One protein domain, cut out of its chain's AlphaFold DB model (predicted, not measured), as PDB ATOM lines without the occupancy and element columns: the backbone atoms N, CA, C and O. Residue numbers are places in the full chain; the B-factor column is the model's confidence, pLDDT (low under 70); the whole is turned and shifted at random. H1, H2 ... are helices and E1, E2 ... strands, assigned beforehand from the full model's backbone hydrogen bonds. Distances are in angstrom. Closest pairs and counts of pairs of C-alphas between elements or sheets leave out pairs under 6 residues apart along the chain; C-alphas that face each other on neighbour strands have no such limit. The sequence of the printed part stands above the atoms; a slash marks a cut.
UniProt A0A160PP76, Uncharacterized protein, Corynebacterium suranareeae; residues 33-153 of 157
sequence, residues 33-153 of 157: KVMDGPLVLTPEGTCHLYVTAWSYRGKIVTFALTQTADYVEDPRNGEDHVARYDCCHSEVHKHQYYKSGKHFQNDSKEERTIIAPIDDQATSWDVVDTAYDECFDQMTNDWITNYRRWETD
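AT A GLANCE: This is residues 33 to 153 of the 157 residues of an uncharacterized protein of Corynebacterium suranareeae (UniProt A0A160PP76). One twisted sheet of six strands, E1 to E6, each folding back beside the one before, makes a wall with helices over one face. The long helix H1 runs along the strands over E3 and E4, the short H2 follows it over E4, and no named helix covers the other face. The printed part has 121 residues with six named strands and then two named helices, in the order E1 E2 E3 E4 E5 E6 H1 H2; the sheet has that same strand order and is all antiparallel, and the class is mixed, helices and strands. The whole is compact, with a radius of gyration of the C-alphas of 14.8 A and spans of 42 by 32 by 27 A.

HOW THE PARTS SIT: Start at E1, residues 33 to 39, an edge strand; beside it E2, residues 47 to 56, is antiparallel, with N 37 and O 51 3.0 A apart, within hydrogen-bond range. Next comes E3, residues 59 to 69, where N 50 and O 66 are 2.8 A apart; E3 bends by 59 degrees at residue 62. Look then at E4, residues 81 to 88, where N 65 and O 85 are 2.8 A apart; E4 bends by 60 degrees at residue 85. E5, residues 91 to 97, follows with N 95 and O 84 at 2.7 A, and the other edge strand, E6, residues 110 to 117, with N 94 and O 113 at 2.8 A. These six strands form a meander, each the antiparallel neighbour of the one before, and each successive pair is a hairpin. H1, residues 124 to 141, is on the sheet at a height of 6.6 A, along the strands, at 12 degrees to E3 on the local plane; its closest C-alphas to E3 are those of Ile 60 and Asp 129, 4.6 A apart. H2, residues 143 to 151, is on the same face at a height of 8.0 A, slantwise to the strands, at 52 degrees to E4 on the local plane; the closest C-alphas are those of Val 82 and Trp 150, 5.9 A apart. H1 and H2 meet only through their link. In H2 every O i to N i+4 pair is within hydrogen-bond range, in H1 13 of 14.

IN THESE COORDINATES: Find C-alpha 33 at (21.466, -31.142, -12.315), where E1 begins. E2 is 30.2 A long and E3 29.7 A. H1 runs 25.5 A from C-alpha 124 at (5.441, -30.984, -4.708), and H2 ends at C-alpha 151 at (14.873, -0.431, -18.553).

THE WHOLE: The two C-alphas farthest apart are those of Arg 57 and Gln 105, 44.8 A. The printed part has no cut; the links E3 to E4 and E5 to E6 are long. Mean pLDDT of the printed part is 89.8, with residues 42 to 45 and 74 to 78 under 70.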
ATOM      1  N   LYS A  33      21.485 -32.365 -11.511       97.75
ATOM      2  CA  LYS A  33      21.466 -31.142 -12.315       97.75
ATOM      3  C   LYS A  33      21.426 -31.527 -13.796       97.75
ATOM      4  O   LYS A  33      22.375 -32.125 -14.294       97.75
ATOM      5  N   VAL A  34      20.334 -31.194 -14.475       97.44
ATOM      6  CA  VAL A  34      20.097 -31.545 -15.887       97.44
ATOM      7  C   VAL A  34      20.315 -30.374 -16.835       97.44
ATOM      8  O   VAL A  34      20.556 -30.584 -18.019       97.44
ATOM      9  N   MET A  35      20.263 -29.146 -16.319       95.94
ATOM     10  CA  MET A  35      20.546 -27.937 -17.082       95.94
ATOM     11  C   MET A  35      21.332 -26.954 -16.222       95.94
ATOM     12  O   MET A  35      21.007 -26.760 -15.050       95.94
ATOM     13  N   ASP A  36      22.379 -26.369 -16.801       96.69
ATOM     14  CA  ASP A  36      23.216 -25.345 -16.175       96.69
ATOM     15  C   ASP A  36      23.926 -24.548 -17.262       96.69
ATOM     16  O   ASP A  36      24.958 -24.974 -17.788       96.69
ATOM     17  N   GLY A  37      23.339 -23.432 -17.667       93.00
ATOM     18  CA  GLY A  37      23.985 -22.610 -18.671       93.00
ATOM     19  C   GLY A  37      23.099 -21.555 -19.306       93.00
ATOM     20  O   GLY A  37      21.894 -21.483 -19.041       93.00
ATOM     21  N   PRO A  38      23.712 -20.730 -20.166       91.75
ATOM     22  CA  PRO A  38      23.007 -19.696 -20.890       91.75
ATOM     23  C   PRO A  38      22.123 -20.296 -21.985       91.75
ATOM     24  O   PRO A  38      22.493 -21.254 -22.666       91.75
ATOM     25  N   LEU A  39      20.979 -19.659 -22.197       89.69
ATOM     26  CA  LEU A  39      20.099 -19.862 -23.329       89.69
ATOM     27  C   LEU A  39      20.093 -18.577 -24.159       89.69
ATOM     28  O   LEU A  39      19.741 -17.500 -23.677       89.69
ATOM     29  N   VAL A  40      20.531 -18.687 -25.412       80.81
ATOM     30  CA  VAL A  40      20.573 -17.553 -26.341       80.81
ATOM     31  C   VAL A  40      19.189 -17.387 -26.958       80.81
ATOM     32  O   VAL A  40      18.715 -18.271 -27.671       80.81
ATOM     33  N   LEU A  41      18.537 -16.262 -26.665       79.44
ATOM     34  CA  LEU A  41      17.243 -15.894 -27.235       79.44
ATOM     35  C   LEU A  41      17.423 -14.880 -28.366       79.44
ATOM     36  O   LEU A  41      18.302 -14.023 -28.313       79.44
ATOM     37  N   THR A  42      16.573 -14.979 -29.392       68.88
ATOM     38  CA  THR A  42      16.561 -14.053 -30.531       68.88
ATOM     39  C   THR A  42      15.422 -13.031 -30.420       68.88
ATOM     40  O   THR A  42      14.317 -13.421 -30.038       68.88
ATOM     41  N   PRO A  43      15.617 -11.765 -30.842       64.62
ATOM     42  CA  PRO A  43      16.858 -11.209 -31.385       64.62
ATOM     43  C   PRO A  43      17.960 -11.144 -30.322       64.62
ATOM     44  O   PRO A  43      17.682 -10.885 -29.156       64.62
ATOM     45  N   GLU A  44      19.194 -11.420 -30.746       61.38
ATOM     46  CA  GLU A  44      20.360 -11.379 -29.864       61.38
ATOM     47  C   GLU A  44      20.623  -9.942 -29.386       61.38
ATOM     48  O   GLU A  44      20.510  -8.987 -30.162       61.38
ATOM     49  N   GLY A  45      21.014  -9.808 -28.116       67.00
ATOM     50  CA  GLY A  45      21.420  -8.553 -27.486       67.00
ATOM     51  C   GLY A  45      20.370  -7.937 -26.562       67.00
ATOM     52  O   GLY A  45      19.170  -8.141 -26.739       67.00
ATOM     53  N   THR A  46      20.859  -7.140 -25.607       74.94
ATOM     54  CA  THR A  46      20.188  -6.417 -24.501       74.94
ATOM     55  C   THR A  46      20.066  -7.185 -23.187       74.94
ATOM     56  O   THR A  46      20.149  -6.569 -22.119       74.94
ATOM     57  N   CYS A  47      19.945  -8.507 -23.236       84.75
ATOM     58  CA  CYS A  47      19.940  -9.348 -22.047       84.75
ATOM     59  C   CYS A  47      20.456 -10.767 -22.336       84.75
ATOM     60  O   CYS A  47      20.725 -11.146 -23.477       84.75
ATOM     61  N   HIS A  48      20.549 -11.578 -21.286       89.69
ATOM     62  CA  HIS A  48      20.853 -13.001 -21.321       89.69
ATOM     63  C   HIS A  48      19.838 -13.773 -20.475       89.69
ATOM     64  O   HIS A  48      19.337 -13.257 -19.478       89.69
ATOM     65  N   LEU A  49      19.525 -15.011 -20.866       93.25
ATOM     66  CA  LEU A  49      18.774 -15.948 -20.032       93.25
ATOM     67  C   LEU A  49      19.729 -17.038 -19.551       93.25
ATOM     68  O   LEU A  49      20.359 -17.706 -20.361       93.25
ATOM     69  N   TYR A  50      19.827 -17.239 -18.243       94.94
ATOM     70  CA  TYR A  50      20.542 -18.351 -17.630       94.94
ATOM     71  C   TYR A  50      19.539 -19.334 -17.040       94.94
ATOM     72  O   TYR A  50      18.632 -18.941 -16.302       94.94
ATOM     73  N   VAL A  51      19.708 -20.615 -17.351       96.88
ATOM     74  CA  VAL A  51      18.836 -21.678 -16.863       96.88
ATOM     75  C   VAL A  51      19.625 -22.604 -15.960       96.88
ATOM     76  O   VAL A  51      20.709 -23.076 -16.305       96.88
ATOM     77  N   THR A  52      19.052 -22.911 -14.805       97.56
ATOM     78  CA  THR A  52      19.503 -24.027 -13.983       97.56
ATOM     79  C   THR A  52      18.307 -24.875 -13.602       97.56
ATOM     80  O   THR A  52      17.300 -24.343 -13.148       97.56
ATOM     81  N   ALA A  53      18.395 -26.187 -13.796       97.88
ATOM     82  CA  ALA A  53      17.312 -27.108 -13.481       97.88
ATOM     83  C   ALA A  53      17.864 -28.432 -12.954       97.88
ATOM     84  O   ALA A  53      18.879 -28.945 -13.441       97.88
ATOM     85  N   TRP A  54      17.173 -28.996 -11.970       98.31
ATOM     86  CA  TRP A  54      17.477 -30.292 -11.381       98.31
ATOM     87  C   TRP A  54      16.284 -31.210 -11.544       98.31
ATOM     88  O   TRP A  54      15.144 -30.805 -11.308       98.31
ATOM     89  N   SER A  55      16.561 -32.460 -11.903       97.94
ATOM     90  CA  SER A  55      15.542 -33.480 -12.074       97.94
ATOM     91  C   SER A  55      15.668 -34.602 -11.052       97.94
ATOM     92  O   SER A  55      16.758 -34.951 -10.597       97.94
ATOM     93  N   TYR A  56      14.535 -35.200 -10.711       97.38
ATOM     94  CA  TYR A  56      14.472 -36.435  -9.953       97.38
ATOM     95  C   TYR A  56      13.318 -37.287 -10.473       97.38
ATOM     96  O   TYR A  56      12.198 -36.807 -10.621       97.38
ATOM     97  N   ARG A  57      13.589 -38.567 -10.768       95.69
ATOM     98  CA  ARG A  57      12.602 -39.512 -11.337       95.69
ATOM     99  C   ARG A  57      11.888 -38.974 -12.588       95.69
ATOM    100  O   ARG A  57      10.698 -39.213 -12.771       95.69
ATOM    101  N   GLY A  58      12.631 -38.278 -13.450       95.69
ATOM    102  CA  GLY A  58      12.118 -37.741 -14.714       95.69
ATOM    103  C   GLY A  58      11.289 -36.462 -14.585       95.69
ATOM    104  O   GLY A  58      10.656 -36.091 -15.562       95.69
ATOM    105  N   LYS A  59      11.289 -35.812 -13.415       97.62
ATOM    106  CA  LYS A  59      10.572 -34.557 -13.150       97.62
ATOM    107  C   LYS A  59      11.522 -33.457 -12.737       97.62
ATOM    108  O   LYS A  59      12.462 -33.748 -11.993       97.62
ATOM    109  N   ILE A  60      11.270 -32.220 -13.147       98.19
ATOM    110  CA  ILE A  60      11.965 -31.057 -12.596       98.19
ATOM    111  C   ILE A  60      11.497 -30.839 -11.157       98.19
ATOM    112  O   ILE A  60      10.310 -30.743 -10.870       98.19
ATOM    113  N   VAL A  61      12.449 -30.792 -10.229       97.69
ATOM    114  CA  VAL A  61      12.183 -30.638  -8.787       97.69
ATOM    115  C   VAL A  61      12.729 -29.334  -8.229       97.69
ATOM    116  O   VAL A  61      12.352 -28.901  -7.153       97.69
ATOM    117  N   THR A  62      13.609 -28.654  -8.946       97.50
ATOM    118  CA  THR A  62      13.961 -27.270  -8.636       97.50
ATOM    119  C   THR A  62      14.565 -26.645  -9.877       97.50
ATOM    120  O   THR A  62      15.190 -27.335 -10.689       97.50
ATOM    121  N   PHE A  63      14.348 -25.349 -10.047       98.31
ATOM    122  CA  PHE A  63      14.879 -24.607 -11.171       98.31
ATOM    123  C   PHE A  63      15.051 -23.129 -10.829       98.31
ATOM    124  O   PHE A  63      14.467 -22.615  -9.873       98.31
ATOM    125  N   ALA A  64      15.849 -22.461 -11.653       98.00
ATOM    126  CA  ALA A  64      15.926 -21.020 -11.754       98.00
ATOM    127  C   ALA A  64      16.055 -20.629 -13.234       98.00
ATOM    128  O   ALA A  64      16.920 -21.138 -13.947       98.00
ATOM    129  N   LEU A  65      15.200 -19.714 -13.680       97.81
ATOM    130  CA  LEU A  65      15.281 -19.037 -14.971       97.81
ATOM    131  C   LEU A  65      15.633 -17.585 -14.680       97.81
ATOM    132  O   LEU A  65      14.782 -16.845 -14.194       97.81
ATOM    133  N   THR A  66      16.875 -17.183 -14.921       96.31
ATOM    134  CA  THR A  66      17.361 -15.842 -14.572       96.31
ATOM    135  C   THR A  66      17.620 -15.044 -15.837       96.31
ATOM    136  O   THR A  66      18.495 -15.397 -16.618       96.31
ATOM    137  N   GLN A  67      16.873 -13.961 -16.029       94.44
ATOM    138  CA  GLN A  67      17.142 -12.981 -17.069       94.44
ATOM    139  C   GLN A  67      18.017 -11.865 -16.494       94.44
ATOM    140  O   GLN A  67      17.639 -11.237 -15.502       94.44
ATOM    141  N   THR A  68      19.151 -11.592 -17.127       91.88
ATOM    142  CA  THR A  68      20.089 -10.529 -16.743       91.88
ATOM    143  C   THR A  68      20.309  -9.561 -17.895       91.88
ATOM    144  O   THR A  68      20.194  -9.949 -19.051       91.88
ATOM    145  N   ALA A  69      20.553  -8.285 -17.603       88.94
ATOM    146  CA  ALA A  69      20.859  -7.284 -18.623       88.94
ATOM    147  C   ALA A  69      22.343  -7.337 -19.024       88.94
ATOM    148  O   ALA A  69      23.206  -7.556 -18.177       88.94
ATOM    149  N   ASP A  70      22.647  -7.070 -20.299       81.69
ATOM    150  CA  ASP A  70      24.040  -7.019 -20.788       81.69
ATOM    151  C   ASP A  70      24.795  -5.821 -20.193       81.69
ATOM    152  O   ASP A  70      26.004  -5.860 -19.950       81.69
ATOM    153  N   TYR A  71      24.067  -4.721 -19.987       74.12
ATOM    154  CA  TYR A  71      24.573  -3.527 -19.332       74.12
ATOM    155  C   TYR A  71      24.292  -3.611 -17.838       74.12
ATOM    156  O   TYR A  71      23.133  -3.602 -17.423       74.12
ATOM    157  N   VAL A  72      25.365  -3.611 -17.054       71.94
ATOM    158  CA  VAL A  72      25.301  -3.468 -15.603       71.94
ATOM    159  C   VAL A  72      25.618  -2.024 -15.232       71.94
ATOM    160  O   VAL A  72      26.684  -1.511 -15.581       71.94
ATOM    161  N   GLU A  73      24.718  -1.369 -14.499       70.38
ATOM    162  CA  GLU A  73      24.912   0.017 -14.064       70.38
ATOM    163  C   GLU A  73      26.025   0.156 -13.010       70.38
ATOM    164  O   GLU A  73      26.845   1.074 -13.092       70.38
ATOM    165  N   ASP A  74      26.104  -0.779 -12.057       69.06
ATOM    166  CA  ASP A  74      27.226  -0.890 -11.119       69.06
ATOM    167  C   ASP A  74      27.892  -2.273 -11.210       69.06
ATOM    168  O   ASP A  74      27.533  -3.184 -10.461       69.06
ATOM    169  N   PRO A  75      28.914  -2.444 -12.070       66.25
ATOM    170  CA  PRO A  75      29.605  -3.724 -12.246       66.25
ATOM    171  C   PRO A  75      30.289  -4.242 -10.972       66.25
ATOM    172  O   PRO A  75      30.681  -5.405 -10.914       66.25
ATOM    173  N   ARG A  76      30.436  -3.413  -9.926       63.84
ATOM    174  CA  ARG A  76      30.947  -3.860  -8.619       63.84
ATOM    175  C   ARG A  76      29.928  -4.678  -7.826       63.84
ATOM    176  O   ARG A  76      30.340  -5.404  -6.926       63.84
ATOM    177  N   ASN A  77      28.640  -4.573  -8.154       62.25
ATOM    178  CA  ASN A  77      27.553  -5.258  -7.450       62.25
ATOM    179  C   ASN A  77      27.050  -6.519  -8.172       62.25
ATOM    180  O   ASN A  77      26.102  -7.138  -7.692       62.25
ATOM    181  N   GLY A  78      27.707  -6.939  -9.256       68.94
ATOM    182  CA  GLY A  78      27.373  -8.166  -9.981       68.94
ATOM    183  C   GLY A  78      26.554  -7.901 -11.238       68.94
ATOM    184  O   GLY A  78      26.792  -6.915 -11.917       68.94
ATOM    185  N   GLU A  79      25.650  -8.813 -11.582       77.00
ATOM    186  CA  GLU A  79      24.794  -8.714 -12.768       77.00
ATOM    187  C   GLU A  79      23.476  -8.014 -12.424       77.00
ATOM    188  O   GLU A  79      22.883  -8.269 -11.372       77.00
ATOM    189  N   ASP A  80      22.981  -7.163 -13.324       86.19
ATOM    190  CA  ASP A  80      21.666  -6.549 -13.161       86.19
ATOM    191  C   ASP A  80      20.585  -7.566 -13.544       86.19
ATOM    192  O   ASP A  80      20.360  -7.874 -14.719       86.19
ATOM    193  N   HIS A  81      19.907  -8.110 -12.535       91.44
ATOM    194  CA  HIS A  81      18.764  -8.989 -12.754       91.44
ATOM    195  C   HIS A  81      17.583  -8.187 -13.318       91.44
ATOM    196  O   HIS A  81      17.267  -7.096 -12.844       91.44
ATOM    197  N   VAL A  82      16.901  -8.760 -14.309       93.25
ATOM    198  CA  VAL A  82      15.720  -8.183 -14.974       93.25
ATOM    199  C   VAL A  82      14.455  -8.869 -14.468       93.25
ATOM    200  O   VAL A  82      13.529  -8.232 -13.956       93.25
ATOM    201  N   ALA A  83      14.434 -10.195 -14.574       95.50
ATOM    202  CA  ALA A  83      13.368 -11.051 -14.087       95.50
ATOM    203  C   ALA A  83      13.940 -12.416 -13.710       95.50
ATOM    204  O   ALA A  83      14.925 -12.871 -14.294       95.50
ATOM    205  N   ARG A  84      13.316 -13.090 -12.749       97.19
ATOM    206  CA  ARG A  84      13.697 -14.446 -12.362       97.19
ATOM    207  C   ARG A  84      12.468 -15.269 -12.037       97.19
ATOM    208  O   ARG A  84      11.589 -14.781 -11.343       97.19
ATOM    209  N   TYR A  85      12.429 -16.504 -12.507       98.31
ATOM    210  CA  TYR A  85      11.498 -17.510 -12.010       98.31
ATOM    211  C   TYR A  85      12.290 -18.541 -11.229       98.31
ATOM    212  O   TYR A  85      13.289 -19.042 -11.743       98.31
ATOM    213  N   ASP A  86      11.883 -18.854 -10.009       97.81
ATOM    214  CA  ASP A  86      12.524 -19.897  -9.220       97.81
ATOM    215  C   ASP A  86      11.572 -20.547  -8.214       97.81
ATOM    216  O   ASP A  86      10.407 -20.172  -8.054       97.81
ATOM    217  N   CYS A  87      12.088 -21.591  -7.571       94.06
ATOM    218  CA  CYS A  87      11.404 -22.338  -6.531       94.06
ATOM    219  C   CYS A  87      12.094 -22.080  -5.186       94.06
ATOM    220  O   CYS A  87      13.111 -22.706  -4.874       94.06
ATOM    221  N   CYS A  88      11.538 -21.186  -4.367       90.38
ATOM    222  CA  CYS A  88      11.992 -20.978  -2.991       90.38
ATOM    223  C   CYS A  88      10.834 -20.638  -2.040       90.38
ATOM    224  O   CYS A  88       9.727 -20.334  -2.472       90.38
ATOM    225  N   HIS A  89      11.061 -20.759  -0.727       90.19
ATOM    226  CA  HIS A  89      10.030 -20.534   0.302       90.19
ATOM    227  C   HIS A  89       8.754 -21.382   0.142       90.19
ATOM    228  O   HIS A  89       7.668 -20.924   0.488       90.19
ATOM    229  N   SER A  90       8.888 -22.619  -0.353       94.94
ATOM    230  CA  SER A  90       7.753 -23.497  -0.690       94.94
ATOM    231  C   SER A  90       6.819 -22.912  -1.755       94.94
ATOM    232  O   SER A  90       5.625 -23.182  -1.748       94.94
ATOM    233  N   GLU A  91       7.340 -22.097  -2.671       96.62
ATOM    234  CA  GLU A  91       6.562 -21.460  -3.731       96.62
ATOM    235  C   GLU A  91       7.374 -21.427  -5.028       96.62
ATOM    236  O   GLU A  91       8.562 -21.094  -5.027       96.62
ATOM    237  N   VAL A  92       6.713 -21.681  -6.154       97.81
ATOM    238  CA  VAL A  92       7.209 -21.246  -7.463       97.81
ATOM    239  C   VAL A  92       6.738 -19.817  -7.680       97.81
ATOM    240  O   VAL A  92       5.551 -19.516  -7.516       97.81
ATOM    241  N   HIS A  93       7.655 -18.913  -8.003       97.88
ATOM    242  CA  HIS A  93       7.333 -17.497  -8.115       97.88
ATOM    243  C   HIS A  93       8.221 -16.761  -9.110       97.88
ATOM    244  O   HIS A  93       9.294 -17.217  -9.496       97.88
ATOM    245  N   LYS A  94       7.727 -15.591  -9.514       97.31
ATOM    246  CA  LYS A  94       8.412 -14.628 -10.363       97.31
ATOM    247  C   LYS A  94       8.914 -13.468  -9.516       97.31
ATOM    248  O   LYS A  94       8.138 -12.861  -8.780       97.31
ATOM    249  N   HIS A  95      10.177 -13.124  -9.691       96.19
ATOM    250  CA  HIS A  95      10.758 -11.841  -9.340       96.19
ATOM    251  C   HIS A  95      10.809 -10.956 -10.585       96.19
ATOM    252  O   HIS A  95      11.274 -11.371 -11.650       96.19
ATOM    253  N   GLN A  96      10.359  -9.719 -10.444       94.44
ATOM    254  CA  GLN A  96      10.464  -8.667 -11.441       94.44
ATOM    255  C   GLN A  96      11.263  -7.512 -10.847       94.44
ATOM    256  O   GLN A  96      10.756  -6.735 -10.047       94.44
ATOM    257  N   TYR A  97      12.523  -7.388 -11.247       93.12
ATOM    258  CA  TYR A  97      13.458  -6.421 -10.672       93.12
ATOM    259  C   TYR A  97      13.319  -5.048 -11.319       93.12
ATOM    260  O   TYR A  97      12.877  -4.939 -12.466       93.12
ATOM    261  N   TYR A  98      13.691  -4.005 -10.587       89.75
ATOM    262  CA  TYR A  98      13.759  -2.632 -11.084       89.75
ATOM    263  C   TYR A  98      15.200  -2.236 -11.390       89.75
ATOM    264  O   TYR A  98      16.118  -2.627 -10.663       89.75
ATOM    265  N   LYS A  99      15.406  -1.444 -12.447       85.31
ATOM    266  CA  LYS A  99      16.721  -0.882 -12.759       85.31
ATOM    267  C   LYS A  99      17.143   0.069 -11.635       85.31
ATOM    268  O   LYS A  99      16.308   0.581 -10.891       85.31
ATOM    269  N   SER A 100      18.448   0.178 -11.380       78.75
ATOM    270  CA  SER A 100      19.026   0.808 -10.174       78.75
ATOM    271  C   SER A 100      18.606   0.190  -8.821       78.75
ATOM    272  O   SER A 100      18.954   0.697  -7.750       78.75
ATOM    273  N   GLY A 101      17.867  -0.927  -8.845       76.19
ATOM    274  CA  GLY A 101      17.419  -1.645  -7.659       76.19
ATOM    275  C   GLY A 101      16.290  -0.963  -6.887       76.19
ATOM    276  O   GLY A 101      16.121  -1.292  -5.712       76.19
ATOM    277  N   LYS A 102      15.541  -0.021  -7.489       78.25
ATOM    278  CA  LYS A 102      14.375   0.628  -6.862       78.25
ATOM    279  C   LYS A 102      13.280   1.015  -7.858       78.25
ATOM    280  O   LYS A 102      13.532   1.655  -8.869       78.25
ATOM    281  N   HIS A 103      12.036   0.726  -7.499       79.06
ATOM    282  CA  HIS A 103      10.845   1.174  -8.202       79.06
ATOM    283  C   HIS A 103      10.629   2.676  -7.999       79.06
ATOM    284  O   HIS A 103      10.574   3.159  -6.868       79.06
ATOM    285  N   PHE A 104      10.364   3.400  -9.089       74.88
ATOM    286  CA  PHE A 104      10.065   4.838  -9.040       74.88
ATOM    287  C   PHE A 104       8.830   5.243  -8.209       74.88
ATOM    288  O   PHE A 104       8.704   6.422  -7.887       74.88
ATOM    289  N   GLN A 105       7.901   4.326  -7.899       80.25
ATOM    290  CA  GLN A 105       6.660   4.654  -7.181       80.25
ATOM    291  C   GLN A 105       6.709   4.326  -5.688       80.25
ATOM    292  O   GLN A 105       6.085   5.033  -4.901       80.25
ATOM    293  N   ASN A 106       7.390   3.245  -5.295       82.38
ATOM    294  CA  ASN A 106       7.246   2.674  -3.950       82.38
ATOM    295  C   ASN A 106       8.565   2.243  -3.285       82.38
ATOM    296  O   ASN A 106       8.513   1.577  -2.254       82.38
ATOM    297  N   ASP A 107       9.725   2.599  -3.851       82.25
ATOM    298  CA  ASP A 107      11.061   2.231  -3.348       82.25
ATOM    299  C   ASP A 107      11.330   0.708  -3.240       82.25
ATOM    300  O   ASP A 107      12.381   0.303  -2.731       82.25
ATOM    301  N   SER A 108      10.434  -0.157  -3.732       86.75
ATOM    302  CA  SER A 108      10.653  -1.607  -3.746       86.75
ATOM    303  C   SER A 108      11.757  -1.980  -4.729       86.75
ATOM    304  O   SER A 108      11.849  -1.407  -5.811       86.75
ATOM    305  N   LYS A 109      12.583  -2.974  -4.399       87.56
ATOM    306  CA  LYS A 109      13.646  -3.448  -5.306       87.56
ATOM    307  C   LYS A 109      13.132  -4.371  -6.406       87.56
ATOM    308  O   LYS A 109      13.755  -4.506  -7.457       87.56
ATOM    309  N   GLU A 110      11.991  -4.993  -6.147       91.56
ATOM    310  CA  GLU A 110      11.365  -5.970  -7.023       91.56
ATOM    311  C   GLU A 110       9.857  -6.053  -6.769       91.56
ATOM    312  O   GLU A 110       9.346  -5.621  -5.732       91.56
ATOM    313  N   GLU A 111       9.150  -6.642  -7.721       92.25
ATOM    314  CA  GLU A 111       7.818  -7.199  -7.533       92.25
ATOM    315  C   GLU A 111       7.909  -8.716  -7.501       92.25
ATOM    316  O   GLU A 111       8.577  -9.325  -8.337       92.25
ATOM    317  N   ARG A 112       7.227  -9.324  -6.530       94.00
ATOM    318  CA  ARG A 112       7.172 -10.774  -6.376       94.00
ATOM    319  C   ARG A 112       5.756 -11.268  -6.632       94.00
ATOM    320  O   ARG A 112       4.816 -10.814  -5.980       94.00
ATOM    321  N   THR A 113       5.613 -12.235  -7.530       96.25
ATOM    322  CA  THR A 113       4.328 -12.853  -7.878       96.25
ATOM    323  C   THR A 113       4.404 -14.354  -7.655       96.25
ATOM    324  O   THR A 113       5.241 -15.027  -8.251       96.25
ATOM    325  N   ILE A 114       3.527 -14.884  -6.803       97.00
ATOM    326  CA  ILE A 114       3.405 -16.328  -6.584       97.00
ATOM    327  C   ILE A 114       2.695 -16.938  -7.788       97.00
ATOM    328  O   ILE A 114       1.629 -16.464  -8.177       97.00
ATOM    329  N   ILE A 115       3.290 -17.980  -8.358       97.31
ATOM    330  CA  ILE A 115       2.744 -18.724  -9.498       97.31
ATOM    331  C   ILE A 115       2.031 -19.963  -8.982       97.31
ATOM    332  O   ILE A 115       0.861 -20.177  -9.285       97.31
ATOM    333  N   ALA A 116       2.720 -20.736  -8.142       96.88
ATOM    334  CA  ALA A 116       2.159 -21.923  -7.522       96.88
ATOM    335  C   ALA A 116       2.684 -22.084  -6.088       96.88
ATOM    336  O   ALA A 116       3.903 -22.055  -5.881       96.88
ATOM    337  N   PRO A 117       1.802 -22.265  -5.090       96.50
ATOM    338  CA  PRO A 117       2.222 -22.719  -3.774       96.50
ATOM    339  C   PRO A 117       2.609 -24.204  -3.826       96.50
ATOM    340  O   PRO A 117       2.025 -24.993  -4.569       96.50
ATOM    341  N   ILE A 118       3.588 -24.591  -3.017       95.06
ATOM    342  CA  ILE A 118       3.985 -25.978  -2.790       95.06
ATOM    343  C   ILE A 118       3.555 -26.308  -1.366       95.06
ATOM    344  O   ILE A 118       4.244 -25.962  -0.410       95.06
ATOM    345  N   ASP A 119       2.394 -26.940  -1.220       92.94
ATOM    346  CA  ASP A 119       1.755 -27.121   0.090       92.94
ATOM    347  C   ASP A 119       2.035 -28.488   0.729       92.94
ATOM    348  O   ASP A 119       1.861 -28.662   1.939       92.94
ATOM    349  N   ASP A 120       2.462 -29.472  -0.067       90.94
ATOM    350  CA  ASP A 120       2.728 -30.825   0.410       90.94
ATOM    351  C   ASP A 120       3.872 -31.514  -0.355       90.94
ATOM    352  O   ASP A 120       4.119 -31.251  -1.531       90.94
ATOM    353  N   GLN A 121       4.573 -32.440   0.310       89.12
ATOM    354  CA  GLN A 121       5.716 -33.149  -0.277       89.12
ATOM    355  C   GLN A 121       5.325 -34.192  -1.337       89.12
ATOM    356  O   GLN A 121       6.098 -34.426  -2.264       89.12
ATOM    357  N   ALA A 122       4.173 -34.843  -1.190       88.56
ATOM    358  CA  ALA A 122       3.699 -35.901  -2.074       88.56
ATOM    359  C   ALA A 122       3.360 -35.389  -3.483       88.56
ATOM    360  O   ALA A 122       3.585 -36.119  -4.442       88.56
ATOM    361  N   THR A 123       2.872 -34.152  -3.604       92.12
ATOM    362  CA  THR A 123       2.529 -33.503  -4.882       92.12
ATOM    363  C   THR A 123       3.561 -32.469  -5.330       92.12
ATOM    364  O   THR A 123       3.559 -32.069  -6.492       92.12
ATOM    365  N   SER A 124       4.479 -32.064  -4.444       94.75
ATOM    366  CA  SER A 124       5.441 -30.984  -4.708       94.75
ATOM    367  C   SER A 124       6.183 -31.082  -6.039       94.75
ATOM    368  O   SER A 124       6.355 -30.074  -6.715       94.75
ATOM    369  N   TRP A 125       6.628 -32.275  -6.431       95.38
ATOM    370  CA  TRP A 125       7.396 -32.441  -7.664       95.38
ATOM    371  C   TRP A 125       6.529 -32.231  -8.895       95.38
ATOM    372  O   TRP A 125       6.997 -31.624  -9.839       95.38
ATOM    373  N   ASP A 126       5.272 -32.673  -8.872       96.50
ATOM    374  CA  ASP A 126       4.344 -32.441  -9.981       96.50
ATOM    375  C   ASP A 126       4.016 -30.955 -10.131       96.50
ATOM    376  O   ASP A 126       3.924 -30.457 -11.252       96.50
ATOM    377  N   VAL A 127       3.894 -30.241  -9.007       97.31
ATOM    378  CA  VAL A 127       3.697 -28.787  -8.998       97.31
ATOM    379  C   VAL A 127       4.900 -28.075  -9.616       97.31
ATOM    380  O   VAL A 127       4.719 -27.249 -10.505       97.31
ATOM    381  N   VAL A 128       6.122 -28.401  -9.178       97.75
ATOM    382  CA  VAL A 128       7.343 -27.757  -9.692       97.75
ATOM    383  C   VAL A 128       7.583 -28.094 -11.164       97.75
ATOM    384  O   VAL A 128       7.927 -27.204 -11.933       97.75
ATOM    385  N   ASP A 129       7.372 -29.349 -11.558       97.88
ATOM    386  CA  ASP A 129       7.527 -29.849 -12.928       97.88
ATOM    387  C   ASP A 129       6.551 -29.158 -13.887       97.88
ATOM    388  O   ASP A 129       6.966 -28.605 -14.899       97.88
ATOM    389  N   THR A 130       5.269 -29.078 -13.515       97.38
ATOM    390  CA  THR A 130       4.253 -28.371 -14.315       97.38
ATOM    391  C   THR A 130       4.560 -26.878 -14.404       97.38
ATOM    392  O   THR A 130       4.497 -26.283 -15.478       97.38
ATOM    393  N   ALA A 131       4.926 -26.259 -13.277       97.88
ATOM    394  CA  ALA A 131       5.227 -24.838 -13.251       97.88
ATOM    395  C   ALA A 131       6.507 -24.503 -14.031       97.88
ATOM    396  O   ALA A 131       6.598 -23.405 -14.569       97.88
ATOM    397  N   TYR A 132       7.484 -25.411 -14.112       98.00
ATOM    398  CA  TYR A 132       8.706 -25.195 -14.887       98.00
ATOM    399  C   TYR A 132       8.395 -24.904 -16.358       98.00
ATOM    400  O   TYR A 132       8.866 -23.887 -16.866       98.00
ATOM    401  N   ASP A 133       7.577 -25.737 -17.003       95.94
ATOM    402  CA  ASP A 133       7.219 -25.568 -18.415       95.94
ATOM    403  C   ASP A 133       6.497 -24.229 -18.642       95.94
ATOM    404  O   ASP A 133       6.887 -23.438 -19.502       95.94
ATOM    405  N   GLU A 134       5.512 -23.906 -17.797       96.88
ATOM    406  CA  GLU A 134       4.782 -22.635 -17.874       96.88
ATOM    407  C   GLU A 134       5.695 -21.419 -17.651       96.88
ATOM    408  O   GLU A 134       5.592 -20.412 -18.354       96.88
ATOM    409  N   CYS A 135       6.605 -21.497 -16.676       98.12
ATOM    410  CA  CYS A 135       7.559 -20.432 -16.380       98.12
ATOM    411  C   CYS A 135       8.573 -20.258 -17.512       98.12
ATOM    412  O   CYS A 135       8.961 -19.129 -17.814       98.12
ATOM    413  N   PHE A 136       9.008 -21.354 -18.134       96.75
ATOM    414  CA  PHE A 136       9.924 -21.332 -19.267       96.75
ATOM    415  C   PHE A 136       9.273 -20.673 -20.482       96.75
ATOM    416  O   PHE A 136       9.842 -19.738 -21.057       96.75
ATOM    417  N   ASP A 137       8.050 -21.078 -20.817       96.06
ATOM    418  CA  ASP A 137       7.281 -20.479 -21.904       96.06
ATOM    419  C   ASP A 137       7.011 -18.994 -21.639       96.06
ATOM    420  O   ASP A 137       7.214 -18.159 -22.519       96.06
ATOM    421  N   GLN A 138       6.613 -18.616 -20.422       96.06
ATOM    422  CA  GLN A 138       6.420 -17.204 -20.080       96.06
ATOM    423  C   GLN A 138       7.720 -16.403 -20.155       96.06
ATOM    424  O   GLN A 138       7.738 -15.325 -20.742       96.06
ATOM    425  N   MET A 139       8.820 -16.907 -19.586       95.38
ATOM    426  CA  MET A 139      10.103 -16.204 -19.602       95.38
ATOM    427  C   MET A 139      10.581 -15.953 -21.034       95.38
ATOM    428  O   MET A 139      11.054 -14.860 -21.339       95.38
ATOM    429  N   THR A 140      10.447 -16.944 -21.912       93.19
ATOM    430  CA  THR A 140      10.895 -16.837 -23.305       93.19
ATOM    431  C   THR A 140       9.965 -15.966 -24.154       93.19
ATOM    432  O   THR A 140      10.458 -15.155 -24.939       93.19
ATOM    433  N   ASN A 141       8.645 -16.049 -23.959       93.12
ATOM    434  CA  ASN A 141       7.672 -15.220 -24.680       93.12
ATOM    435  C   ASN A 141       7.695 -13.748 -24.230       93.12
ATOM    436  O   ASN A 141       7.634 -12.844 -25.066       93.12
ATOM    437  N   ASP A 142       7.834 -13.493 -22.927       91.94
ATOM    438  CA  ASP A 142       7.788 -12.144 -22.351       91.94
ATOM    439  C   ASP A 142       9.169 -11.503 -22.193       91.94
ATOM    440  O   ASP A 142       9.282 -10.401 -21.655       91.94
ATOM    441  N   TRP A 143      10.237 -12.153 -22.651       90.62
ATOM    442  CA  TRP A 143      11.614 -11.743 -22.365       90.62
ATOM    443  C   TRP A 143      11.903 -10.276 -22.753       90.62
ATOM    444  O   TRP A 143      12.434  -9.512 -21.943       90.62
ATOM    445  N   ILE A 144      11.460  -9.827 -23.938       90.25
ATOM    446  CA  ILE A 144      11.618  -8.427 -24.378       90.25
ATOM    447  C   ILE A 144      10.764  -7.488 -23.523       90.25
ATOM    448  O   ILE A 144      11.188  -6.378 -23.196       90.25
ATOM    449  N   THR A 145       9.557  -7.916 -23.161       91.56
ATOM    450  CA  THR A 145       8.644  -7.135 -22.322       91.56
ATOM    451  C   THR A 145       9.235  -6.929 -20.929       91.56
ATOM    452  O   THR A 145       9.252  -5.802 -20.435       91.56
ATOM    453  N   ASN A 146       9.797  -7.982 -20.327       91.88
ATOM    454  CA  ASN A 146      10.493  -7.916 -19.044       91.88
ATOM    455  C   ASN A 146      11.657  -6.915 -19.100       91.88
ATOM    456  O   ASN A 146      11.762  -6.068 -18.209       91.88
ATOM    457  N   TYR A 147      12.475  -6.963 -20.158       90.50
ATOM    458  CA  TYR A 147      13.599  -6.041 -20.336       90.50
ATOM    459  C   TYR A 147      13.141  -4.586 -20.494       90.50
ATOM    460  O   TYR A 147      13.615  -3.715 -19.771       90.50
ATOM    461  N   ARG A 148      12.168  -4.306 -21.369       90.12
ATOM    462  CA  ARG A 148      11.637  -2.941 -21.569       90.12
ATOM    463  C   ARG A 148      11.014  -2.365 -20.301       90.12
ATOM    464  O   ARG A 148      11.192  -1.185 -19.997       90.12
ATOM    465  N   ARG A 149      10.289  -3.197 -19.545       90.38
ATOM    466  CA  ARG A 149       9.766  -2.824 -18.227       90.38
ATOM    467  C   ARG A 149      10.920  -2.443 -17.301       90.38
ATOM    468  O   ARG A 149      10.884  -1.368 -16.717       90.38
ATOM    469  N   TRP A 150      11.929  -3.300 -17.176       90.69
ATOM    470  CA  TRP A 150      13.089  -3.049 -16.320       90.69
ATOM    471  C   TRP A 150      13.842  -1.772 -16.723       90.69
ATOM    472  O   TRP A 150      14.064  -0.916 -15.875       90.69
ATOM    473  N   GLU A 151      14.134  -1.584 -18.014       88.25
ATOM    474  CA  GLU A 151      14.873  -0.431 -18.553       88.25
ATOM    475  C   GLU A 151      14.224   0.916 -18.203       88.25
ATOM    476  O   GLU A 151      14.899   1.943 -18.111       88.25
ATOM    477  N   THR A 152      12.912   0.901 -17.994       87.62
ATOM    478  CA  THR A 152      12.073   2.077 -17.762       87.62
ATOM    479  C   THR A 152      11.617   2.196 -16.309       87.62
ATOM    480  O   THR A 152      10.700   2.966 -16.018       87.62
ATOM    481  N   ASP A 153      12.224   1.424 -15.402       82.19
ATOM    482  CA  ASP A 153      11.849   1.291 -13.989       82.19
ATOM    483  C   ASP A 153      10.385   0.871 -13.768       82.19
ATOM    484  O   ASP A 153       9.808   1.138 -12.722       82.19
TER     485      ASP A 153